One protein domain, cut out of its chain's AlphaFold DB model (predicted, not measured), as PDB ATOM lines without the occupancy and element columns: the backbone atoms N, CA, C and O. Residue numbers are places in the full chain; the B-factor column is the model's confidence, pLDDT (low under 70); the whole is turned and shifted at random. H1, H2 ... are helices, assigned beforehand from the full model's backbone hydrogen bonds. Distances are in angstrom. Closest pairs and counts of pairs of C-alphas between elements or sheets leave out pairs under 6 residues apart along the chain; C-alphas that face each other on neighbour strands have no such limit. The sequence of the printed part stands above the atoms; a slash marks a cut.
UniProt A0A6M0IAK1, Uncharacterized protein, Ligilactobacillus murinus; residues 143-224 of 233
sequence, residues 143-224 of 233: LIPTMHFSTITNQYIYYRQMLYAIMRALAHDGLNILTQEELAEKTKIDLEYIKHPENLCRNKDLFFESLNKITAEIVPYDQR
ATOM      1  N   LEU A 143      86.104 166.223  12.920       77.44
ATOM      2  CA  LEU A 143      87.284 167.058  12.674       77.44
ATOM      3  C   LEU A 143      88.547 166.200  12.742       77.44
ATOM      4  O   LEU A 143      88.567 165.098  13.288       77.44
ATOM      5  N   ILE A 144      89.627 166.704  12.164       73.12
ATOM      6  CA  ILE A 144      90.879 165.973  12.053       73.12
ATOM      7  C   ILE A 144      91.777 166.307  13.250       73.12
ATOM      8  O   ILE A 144      92.057 167.480  13.503       73.12
ATOM      9  N   PRO A 145      92.241 165.279  13.986       57.62
ATOM     10  CA  PRO A 145      93.020 165.458  15.207       57.62
ATOM     11  C   PRO A 145      94.475 165.885  14.951       57.62
ATOM     12  O   PRO A 145      95.081 166.533  15.802       57.62
ATOM     13  N   THR A 146      95.033 165.529  13.789       56.91
ATOM     14  CA  THR A 146      96.461 165.650  13.467       56.91
ATOM     15  C   THR A 146      96.732 166.562  12.268       56.91
ATOM     16  O   THR A 146      95.940 166.662  11.328       56.91
ATOM     17  N   MET A 147      97.882 167.242  12.278       54.22
ATOM     18  CA  MET A 147      98.253 168.178  11.216       54.22
ATOM     19  C   MET A 147      98.716 167.458   9.945       54.22
ATOM     20  O   MET A 147      99.869 167.056   9.825       54.22
ATOM     21  N   HIS A 148      97.826 167.378   8.956       61.16
ATOM     22  CA  HIS A 148      98.185 167.157   7.557       61.16
ATOM     23  C   HIS A 148      97.900 168.420   6.743       61.16
ATOM     24  O   HIS A 148      96.827 169.012   6.861       61.16
ATOM     25  N   PHE A 149      98.842 168.818   5.879       58.16
ATOM     26  CA  PHE A 149      98.713 170.019   5.040       58.16
ATOM     27  C   PHE A 149      97.450 170.018   4.167       58.16
ATOM     28  O   PHE A 149      96.850 171.071   3.962       58.16
ATOM     29  N   SER A 150      97.019 168.845   3.694       62.03
ATOM     30  CA  SER A 150      95.812 168.686   2.874       62.03
ATOM     31  C   SER A 150      94.505 168.827   3.656       62.03
ATOM     32  O   SER A 150      93.453 168.987   3.048       62.03
ATOM     33  N   THR A 151      94.547 168.785   4.990       66.56
ATOM     34  CA  THR A 151      93.357 168.832   5.846       66.56
ATOM     35  C   THR A 151      93.484 169.849   6.973       66.56
ATOM     36  O   THR A 151      92.869 169.692   8.027       66.56
ATOM     37  N   ILE A 152      94.319 170.871   6.777       76.00
ATOM     38  CA  ILE A 152      94.695 171.800   7.841       76.00
ATOM     39  C   ILE A 152      93.487 172.567   8.387       76.00
ATOM     40  O   ILE A 152      93.341 172.667   9.597       76.00
ATOM     41  N   THR A 153      92.572 173.007   7.519       83.31
ATOM     42  CA  THR A 153      91.370 173.753   7.918       83.31
ATOM     43  C   THR A 153      90.323 172.877   8.591       83.31
ATOM     44  O   THR A 153      89.495 173.395   9.327       83.31
ATOM     45  N   ASN A 154      90.371 171.554   8.409       84.50
ATOM     46  CA  ASN A 154      89.420 170.614   8.998       84.50
ATOM     47  C   ASN A 154      89.844 170.207  10.417       84.50
ATOM     48  O   ASN A 154      89.878 169.025  10.736       84.50
ATOM     49  N   GLN A 155      90.240 171.165  11.253       78.56
ATOM     50  CA  GLN A 155      90.708 170.927  12.621       78.56
ATOM     51  C   GLN A 155      89.956 171.815  13.606       78.56
ATOM     52  O   GLN A 155      89.456 172.883  13.255       78.56
ATOM     53  N   TYR A 156      89.960 171.411  14.876       78.00
ATOM     54  CA  TYR A 156      89.278 172.125  15.956       78.00
ATOM     55  C   TYR A 156      89.669 173.607  16.064       78.00
ATOM     56  O   TYR A 156      88.809 174.455  16.281       78.00
ATOM     57  N   ILE A 157      90.947 173.949  15.872       79.12
ATOM     58  CA  ILE A 157      91.402 175.343  15.963       79.12
ATOM     59  C   ILE A 157      90.778 176.242  14.885       79.12
ATOM     60  O   ILE A 157      90.361 177.358  15.191       79.12
ATOM     61  N   TYR A 158      90.648 175.740  13.655       86.19
ATOM     62  CA  TYR A 158      90.056 176.475  12.537       86.19
ATOM     63  C   TYR A 158      88.534 176.523  12.638       86.19
ATOM     64  O   TYR A 158      87.948 177.578  12.404       86.19
ATOM     65  N   TYR A 159      87.905 175.435  13.093       89.50
ATOM     66  CA  TYR A 159      86.491 175.444  13.462       89.50
ATOM     67  C   TYR A 159      86.190 176.548  14.481       89.50
ATOM     68  O   TYR A 159      85.322 177.381  14.242       89.50
ATOM     69  N   ARG A 160      86.960 176.633  15.574       88.00
ATOM     70  CA  ARG A 160      86.792 177.704  16.568       88.00
ATOM     71  C   ARG A 160      87.010 179.089  15.985       88.00
ATOM     72  O   ARG A 160      86.289 180.009  16.347       88.00
ATOM     73  N   GLN A 161      88.021 179.253  15.134       91.62
ATOM     74  CA  GLN A 161      88.288 180.531  14.485       91.62
ATOM     75  C   GLN A 161      87.073 180.991  13.672       91.62
ATOM     76  O   GLN A 161      86.636 182.129  13.833       91.62
ATOM     77  N   MET A 162      86.508 180.099  12.856       96.25
ATOM     78  CA  MET A 162      85.305 180.379  12.077       96.25
ATOM     79  C   MET A 162      84.101 180.661  12.979       96.25
ATOM     80  O   MET A 162      83.431 181.675  12.809       96.25
ATOM     81  N   LEU A 163      83.866 179.806  13.977       95.12
ATOM     82  CA  LEU A 163      82.777 179.951  14.939       95.12
ATOM     83  C   LEU A 163      82.810 181.322  15.621       95.12
ATOM     84  O   LEU A 163      81.799 182.013  15.684       95.12
ATOM     85  N   TYR A 164      83.982 181.751  16.092       94.88
ATOM     86  CA  TYR A 164      84.133 183.039  16.768       94.88
ATOM     87  C   TYR A 164      83.984 184.221  15.821       94.88
ATOM     88  O   TYR A 164      83.410 185.230  16.225       94.88
ATOM     89  N   ALA A 165      84.432 184.098  14.569       97.19
ATOM     90  CA  ALA A 165      84.175 185.113  13.556       97.19
ATOM     91  C   ALA A 165      82.667 185.268  13.299       97.19
ATOM     92  O   ALA A 165      82.168 186.392  13.303       97.19
ATOM     93  N   ILE A 166      81.928 184.157  13.172       98.19
ATOM     94  CA  ILE A 166      80.467 184.162  12.993       98.19
ATOM     95  C   ILE A 166      79.774 184.794  14.197       98.19
ATOM     96  O   ILE A 166      79.004 185.735  14.027       98.19
ATOM     97  N   MET A 167      80.086 184.345  15.417       97.56
ATOM     98  CA  MET A 167      79.517 184.927  16.639       97.56
ATOM     99  C   MET A 167      79.796 186.432  16.713       97.56
ATOM    100  O   MET A 167      78.907 187.220  17.031       97.56
ATOM    101  N   ARG A 168      81.017 186.865  16.380       96.50
ATOM    102  CA  ARG A 168      81.373 188.283  16.423       96.50
ATOM    103  C   ARG A 168      80.662 189.107  15.348       96.50
ATOM    104  O   ARG A 168      80.296 190.247  15.640       96.50
ATOM    105  N   ALA A 169      80.462 188.551  14.156       97.38
ATOM    106  CA  ALA A 169      79.712 189.187  13.077       97.38
ATOM    107  C   ALA A 169      78.219 189.299  13.424       97.38
ATOM    108  O   ALA A 169      77.647 190.379  13.296       97.38
ATOM    109  N   LEU A 170      77.613 188.237  13.971       98.00
ATOM    110  CA  LEU A 170      76.231 188.257  14.468       98.00
ATOM    111  C   LEU A 170      76.038 189.282  15.581       98.00
ATOM    112  O   LEU A 170      75.043 189.995  15.602       98.00
ATOM    113  N   ALA A 171      77.012 189.407  16.483       95.69
ATOM    114  CA  ALA A 171      76.962 190.437  17.508       95.69
ATOM    115  C   ALA A 171      76.992 191.862  16.939       95.69
ATOM    116  O   ALA A 171      76.556 192.762  17.644       95.69
ATOM    117  N   HIS A 172      77.481 192.079  15.710       92.94
ATOM    118  CA  HIS A 172      77.499 193.376  15.028       92.94
ATOM    119  C   HIS A 172      78.027 194.502  15.946       92.94
ATOM    120  O   HIS A 172      79.175 194.429  16.393       92.94
ATOM    121  N   ASP A 173      77.210 195.510  16.272       89.62
ATOM    122  CA  ASP A 173      77.543 196.619  17.186       89.62
ATOM    123  C   ASP A 173      77.215 196.325  18.672       89.62
ATOM    124  O   ASP A 173      77.500 197.136  19.556       89.62
ATOM    125  N   GLY A 174      76.638 195.153  18.950       87.81
ATOM    126  CA  GLY A 174      76.242 194.625  20.255       87.81
ATOM    127  C   GLY A 174      74.886 195.107  20.777       87.81
ATOM    128  O   GLY A 174      74.372 194.542  21.742       87.81
ATOM    129  N   LEU A 175      74.260 196.099  20.143       88.88
ATOM    130  CA  LEU A 175      72.890 196.534  20.447       88.88
ATOM    131  C   LEU A 175      71.895 196.086  19.374       88.88
ATOM    132  O   LEU A 175      70.782 195.689  19.711       88.88
ATOM    133  N   ASN A 176      72.322 196.103  18.116       90.44
ATOM    134  CA  ASN A 176      71.599 195.644  16.941       90.44
ATOM    135  C   ASN A 176      72.310 194.399  16.408       90.44
ATOM    136  O   ASN A 176      73.161 194.500  15.525       90.44
ATOM    137  N   ILE A 177      72.013 193.245  17.003       94.38
ATOM    138  CA  ILE A 177      72.560 191.963  16.547       94.38
ATOM    139  C   ILE A 177      71.886 191.532  15.242       94.38
ATOM    140  O   ILE A 177      70.726 191.863  15.008       94.38
ATOM    141  N   LEU A 178      72.612 190.780  14.423       97.06
ATOM    142  CA  LEU A 178      72.079 190.133  13.230       97.06
ATOM    143  C   LEU A 178      71.530 188.746  13.579       97.06
ATOM    144  O   LEU A 178      72.056 188.058  14.461       97.06
ATOM    145  N   THR A 179      70.521 188.302  12.839       97.62
ATOM    146  CA  THR A 179      70.125 186.890  12.789       97.62
ATOM    147  C   THR A 179      71.090 186.078  11.918       97.62
ATOM    148  O   THR A 179      71.892 186.624  11.153       97.62
ATOM    149  N   GLN A 180      71.019 184.745  12.013       98.31
ATOM    150  CA  GLN A 180      71.808 183.858  11.149       98.31
ATOM    151  C   GLN A 180      71.438 184.054   9.669       98.31
ATOM    152  O   GLN A 180      72.318 184.043   8.810       98.31
ATOM    153  N   GLU A 181      70.156 184.285   9.385       98.50
ATOM    154  CA  GLU A 181      69.612 184.571   8.059       98.50
ATOM    155  C   GLU A 181      70.147 185.895   7.493       98.50
ATOM    156  O   GLU A 181      70.608 185.933   6.354       98.50
ATOM    157  N   GLU A 182      70.165 186.959   8.299       98.31
ATOM    158  CA  GLU A 182      70.698 188.263   7.887       98.31
ATOM    159  C   GLU A 182      72.205 188.201   7.606       98.31
ATOM    160  O   GLU A 182      72.686 188.785   6.632       98.31
ATOM    161  N   LEU A 183      72.970 187.475   8.431       98.44
ATOM    162  CA  LEU A 183      74.400 187.290   8.186       98.44
ATOM    163  C   LEU A 183      74.655 186.475   6.910       98.44
ATOM    164  O   LEU A 183      75.550 186.823   6.134       98.44
ATOM    165  N   ALA A 184      73.874 185.417   6.675       98.44
ATOM    166  CA  ALA A 184      73.951 184.612   5.456       98.44
ATOM    167  C   ALA A 184      73.684 185.465   4.203       98.44
ATOM    168  O   ALA A 184      74.468 185.430   3.252       98.44
ATOM    169  N   GLU A 185      72.642 186.301   4.228       98.31
ATOM    170  CA  GLU A 185      72.305 187.214   3.130       98.31
ATOM    171  C   GLU A 185      73.432 188.221   2.851       98.31
ATOM    172  O   GLU A 185      73.889 188.346   1.710       98.31
ATOM    173  N   LYS A 186      73.936 188.895   3.894       97.69
ATOM    174  CA  LYS A 186      75.012 189.891   3.771       97.69
ATOM    175  C   LYS A 186      76.300 189.302   3.203       97.69
ATOM    176  O   LYS A 186      76.905 189.870   2.294       97.69
ATOM    177  N   THR A 187      76.704 188.143   3.715       97.75
ATOM    178  CA  THR A 187      77.954 187.481   3.314       97.75
ATOM    179  C   THR A 187      77.824 186.679   2.019       97.75
ATOM    180  O   THR A 187      78.842 186.313   1.423       97.75
ATOM    181  N   LYS A 188      76.592 186.416   1.559       97.94
ATOM    182  CA  LYS A 188      76.278 185.475   0.471       97.94
ATOM    183  C   LYS A 188      76.852 184.080   0.736       97.94
ATOM    184  O   LYS A 188      77.341 183.418  -0.183       97.94
ATOM    185  N   ILE A 189      76.852 183.669   2.000       97.81
ATOM    186  CA  ILE A 189      77.204 182.319   2.443       97.81
ATOM    187  C   ILE A 189      75.896 181.576   2.691       97.81
ATOM    188  O   ILE A 189      74.938 182.161   3.188       97.81
ATOM    189  N   ASP A 190      75.849 180.293   2.334       97.94
ATOM    190  CA  ASP A 190      74.681 179.460   2.613       97.94
ATOM    191  C   ASP A 190      74.353 179.482   4.116       97.94
ATOM    192  O   ASP A 190      75.243 179.331   4.960       97.94
ATOM    193  N   LEU A 191      73.073 179.655   4.449       98.19
ATOM    194  CA  LEU A 191      72.586 179.653   5.826       98.19
ATOM    195  C   LEU A 191      73.003 178.386   6.576       98.19
ATOM    196  O   LEU A 191      73.320 178.455   7.764       98.19
ATOM    197  N   GLU A 192      73.056 177.248   5.885       97.56
ATOM    198  CA  GLU A 192      73.480 175.984   6.474       97.56
ATOM    199  C   GLU A 192      74.921 176.057   6.987       97.56
ATOM    200  O   GLU A 192      75.219 175.569   8.071       97.56
ATOM    201  N   TYR A 193      75.814 176.755   6.281       97.38
ATOM    202  CA  TYR A 193      77.186 176.966   6.744       97.38
ATOM    203  C   TYR A 193      77.284 177.945   7.921       97.38
ATOM    204  O   TYR A 193      78.211 177.839   8.721       97.38
ATOM    205  N   ILE A 194      76.341 178.881   8.053       97.94
ATOM    206  CA  ILE A 194      76.262 179.773   9.219       97.94
ATOM    207  C   ILE A 194      75.740 179.018  10.448       97.94
ATOM    208  O   ILE A 194      76.213 179.261  11.563       97.94
ATOM    209  N   LYS A 195      74.795 178.089  10.258       96.56
ATOM    210  CA  LYS A 195      74.245 177.224  11.318       96.56
ATOM    211  C   LYS A 195      75.213 176.112  11.727       96.56
ATOM    212  O   LYS A 195      75.311 175.810  12.914       96.56
ATOM    213  N   HIS A 196      75.981 175.596  10.769       95.12
ATOM    214  CA  HIS A 196      76.920 174.483  10.925       95.12
ATOM    215  C   HIS A 196      78.330 174.846  10.405       95.12
ATOM    216  O   HIS A 196      78.767 174.363   9.349       95.12
ATOM    217  N   PRO A 197      79.078 175.709  11.129       94.69
ATOM    218  CA  PRO A 197      80.368 176.251  10.681       94.69
ATOM    219  C   PRO A 197      81.468 175.206  10.474       94.69
ATOM    220  O   PRO A 197      82.435 175.438   9.741       94.69
ATOM    221  N   GLU A 198      81.351 174.036  11.097       92.69
ATOM    222  CA  GLU A 198      82.244 172.900  10.887       92.69
ATOM    223  C   GLU A 198      82.280 172.441   9.425       92.69
ATOM    224  O   GLU A 198      83.302 171.934   8.956       92.69
ATOM    225  N   ASN A 199      81.204 172.662   8.668       94.12
ATOM    226  CA  ASN A 199      81.133 172.256   7.270       94.12
ATOM    227  C   ASN A 199      81.995 173.153   6.366       94.12
ATOM    228  O   ASN A 199      82.567 172.665   5.390       94.12
ATOM    229  N   LEU A 200      82.219 174.418   6.745       94.06
ATOM    230  CA  LEU A 200      83.166 175.308   6.059       94.06
ATOM    231  C   LEU A 200      84.615 174.824   6.192       94.06
ATOM    232  O   LEU A 200      85.447 175.096   5.335       94.06
ATOM    233  N   CYS A 201      84.924 174.072   7.248       90.38
ATOM    234  CA  CYS A 201      86.277 173.622   7.560       90.38
ATOM    235  C   CYS A 201      86.758 172.480   6.644       90.38
ATOM    236  O   CYS A 201      87.959 172.200   6.573       90.38
ATOM    237  N   ARG A 202      85.842 171.825   5.915       88.69
ATOM    238  CA  ARG A 202      86.127 170.656   5.061       88.69
ATOM    239  C   ARG A 202      86.931 170.987   3.815       88.69
ATOM    240  O   ARG A 202      87.666 170.131   3.327       88.69
ATOM    241  N   ASN A 203      86.786 172.205   3.307       89.38
ATOM    242  CA  ASN A 203      87.459 172.675   2.109       89.38
ATOM    243  C   ASN A 203      88.240 173.949   2.440       89.38
ATOM    244  O   ASN A 203      87.685 174.912   2.962       89.38
ATOM    245  N   LYS A 204      89.536 173.941   2.132       90.12
ATOM    246  CA  LYS A 204      90.451 175.034   2.465       90.12
ATOM    247  C   LYS A 204      90.062 176.355   1.795       90.12
ATOM    248  O   LYS A 204      90.100 177.394   2.449       90.12
ATOM    249  N   ASP A 205      89.716 176.320   0.515       90.25
ATOM    250  CA  ASP A 205      89.418 177.529  -0.254       90.25
ATOM    251  C   ASP A 205      88.089 178.129   0.210       90.25
ATOM    252  O   ASP A 205      88.024 179.319   0.518       90.25
ATOM    253  N   LEU A 206      87.078 177.273   0.402       93.12
ATOM    254  CA  LEU A 206      85.791 177.669   0.974       93.12
ATOM    255  C   LEU A 206      85.953 178.266   2.379       93.12
ATOM    256  O   LEU A 206      85.328 179.283   2.683       93.12
ATOM    257  N   PHE A 207      86.799 177.664   3.222       95.12
ATOM    258  CA  PHE A 207      87.091 178.164   4.564       95.12
ATOM    259  C   PHE A 207      87.634 179.595   4.520       95.12
ATOM    260  O   PHE A 207      87.093 180.473   5.188       95.12
ATOM    261  N   PHE A 208      88.691 179.845   3.739       95.06
ATOM    262  CA  PHE A 208      89.326 181.164   3.703       95.06
ATOM    263  C   PHE A 208      88.446 182.218   3.033       95.06
ATOM    264  O   PHE A 208      88.384 183.349   3.517       95.06
ATOM    265  N   GLU A 209      87.735 181.861   1.963       96.62
ATOM    266  CA  GLU A 209      86.785 182.768   1.318       96.62
ATOM    267  C   GLU A 209      85.672 183.184   2.290       96.62
ATOM    268  O   GLU A 209      85.390 184.374   2.449       96.62
ATOM    269  N   SER A 210      85.087 182.209   2.988       97.81
ATOM    270  CA  SER A 210      84.012 182.446   3.952       97.81
ATOM    271  C   SER A 210      84.503 183.246   5.151       97.81
ATOM    272  O   SER A 210      83.847 184.199   5.563       97.81
ATOM    273  N   LEU A 211      85.689 182.922   5.673       97.62
ATOM    274  CA  LEU A 211      86.276 183.631   6.807       97.62
ATOM    275  C   LEU A 211      86.498 185.109   6.477       97.62
ATOM    276  O   LEU A 211      86.194 185.965   7.303       97.62
ATOM    277  N   ASN A 212      86.984 185.415   5.269       97.88
ATOM    278  CA  ASN A 212      87.173 186.793   4.818       97.88
ATOM    279  C   ASN A 212      85.841 187.548   4.728       97.88
ATOM    280  O   ASN A 212      85.745 188.666   5.231       97.88
ATOM    281  N   LYS A 213      84.810 186.928   4.137       98.25
ATOM    282  CA  LYS A 213      83.459 187.504   4.035       98.25
ATOM    283  C   LYS A 213      82.845 187.772   5.411       98.25
ATOM    284  O   LYS A 213      82.360 188.868   5.652       98.25
ATOM    285  N   ILE A 214      82.921 186.807   6.327       98.12
ATOM    286  CA  ILE A 214      82.391 186.939   7.694       98.12
ATOM    287  C   ILE A 214      83.160 188.007   8.476       98.12
ATOM    288  O   ILE A 214      82.560 188.827   9.162       98.12
ATOM    289  N   THR A 215      84.489 188.031   8.357       96.62
ATOM    290  CA  THR A 215      85.330 189.007   9.067       96.62
ATOM    291  C   THR A 215      85.067 190.436   8.593       96.62
ATOM    292  O   THR A 215      85.130 191.358   9.401       96.62
ATOM    293  N   ALA A 216      84.732 190.635   7.315       96.69
ATOM    294  CA  ALA A 216      84.368 191.948   6.782       96.69
ATOM    295  C   ALA A 216      83.072 192.519   7.396       96.69
ATOM    296  O   ALA A 216      82.917 193.736   7.441       96.69
ATOM    297  N   GLU A 217      82.186 191.664   7.919       96.12
ATOM    298  CA  GLU A 217      80.950 192.068   8.606       96.12
ATOM    299  C   GLU A 217      81.148 192.357  10.105       96.12
ATOM    300  O   GLU A 217      80.209 192.754  10.799       96.12
ATOM    301  N   ILE A 218      82.358 192.170  10.644       94.44
ATOM    302  CA  ILE A 218      82.638 192.464  12.052       94.44
ATOM    303  C   ILE A 218      82.717 193.979  12.254       94.44
ATOM    304  O   ILE A 218      83.668 194.642  11.843       94.44
ATOM    305  N   VAL A 219      81.729 194.514  12.968       90.69
ATOM    306  CA  VAL A 219      81.666 195.933  13.332       90.69
ATOM    307  C   VAL A 219      82.374 196.167  14.670       90.69
ATOM    308  O   VAL A 219      81.976 195.568  15.672       90.69
ATOM    309  N   PRO A 220      83.394 197.044  14.747       87.50
ATOM    310  CA  PRO A 220      83.998 197.435  16.017       87.50
ATOM    311  C   PRO A 220      82.960 198.068  16.945       87.50
ATOM    312  O   PRO A 220      82.131 198.865  16.509       87.50
ATOM    313  N   TYR A 221      83.012 197.749  18.236       87.38
ATOM    314  CA  TYR A 221      82.083 198.359  19.182       87.38
ATOM    315  C   TYR A 221      82.411 199.836  19.392       87.38
ATOM    316  O   TYR A 221      83.559 200.201  19.655       87.38
ATOM    317  N   ASP A 222      81.399 200.700  19.325       75.06
ATOM    318  CA  ASP A 222      81.598 202.124  19.583       75.06
ATOM    319  C   ASP A 222      81.655 202.397  21.093       75.06
ATOM    320  O   ASP A 222      80.643 202.388  21.803       75.06
ATOM    321  N   GLN A 223      82.856 202.724  21.581       62.41
ATOM    322  CA  GLN A 223      83.082 203.193  22.950       62.41
ATOM    323  C   GLN A 223      82.150 204.343  23.343       62.41
ATOM    324  O   GLN A 223      81.787 204.456  24.515       62.41
ATOM    325  N   ARG A 224      81.760 205.219  22.407       59.91
ATOM    326  CA  ARG A 224      80.910 206.389  22.681       59.91
ATOM    327  C   ARG A 224      79.480 205.993  23.012       59.91
ATOM    328  O   ARG A 224      78.879 206.640  23.863       59.91
TER     329      ARG A 224
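What this domain is: This is residues 143 to 224 of the 233 residues of an uncharacterized protein of Ligilactobacillus murinus (UniProt A0A6M0IAK1). Two longer helices, H1 and H5, lie side by side and run the same way, and the chain passes from the end of H1 back to the start of H5 through a run of three short helices, H2, H3 and H4. Residues 143 to 155 loop round near the start of H1, and the last residues, to Arg 224, run out at the opposite end of the long axis. The printed part has 82 residues, with five named helices in the order H1 H2 H3 H4 H5 and no named strand, and its class is all helix. It is compact, with a radius of gyration of the C-alphas of 13.3 A, yet elongated, spanning 45 by 25 by 16 A.

How they stand to each other: Start at H1, residues 156 to 171, and look across to H5, residues 204 to 216. They touch at a shallow tilt of 28 degrees, through residues 162 to 169 and 211 to 215 alone; their closest C-alphas, those of Ala 165 and Thr 215, are 6.1 A apart. Next comes H2, residues 180 to 187, about perpendicular to H1 at 85 degrees. The two only just touch, with 3 pairs of C-alphas within 8 A, the closest being Leu 170 and Leu 183 at 6.6 A. H2 also only just touches H5, with 3 such pairs, the closest C-alphas being those of Thr 187 and Lys 213 at 5.6 A. H3, residues 191 to 195, touches H2, where the closest C-alphas, those of Ala 184 and Leu 191, are 5.2 A apart; H3 and H5 are apart. H4, residues 197 to 202, touches H1 at a steep tilt of 40 degrees, opposite ways, with the C-alphas of Tyr 159 and Glu 198 closest at 5.6 A. H4 and H5 touch only at the corner, with the C-alphas of Leu 200 and Phe 207 closest at 5.1 A. In H1, H2, H3 and H5 every O i to N i+4 pair is within hydrogen-bond range; in H4 0 of 2 are, against 3 of 3 O i to N i+3 pairs.

Where its parts are: Find C-alpha 156 at (89.278, 172.125, 15.956); from there H1 runs 22.1 A to C-alpha 171. H2 spans 10.6 A, H3 6.2 A and H4 9.8 A. H5 begins at C-alpha 204, at (90.451, 175.034, 2.465), and runs 18.5 A to C-alpha 216, at (84.368, 191.948, 6.782).

The domain as a whole: The two C-alphas farthest apart, those of His 148 and Arg 224, are 45.5 A from each other. The printed part has no cut and no long link. Look for low confidence, pLDDT under 70, at residues 145 to 151 and 223 to 224.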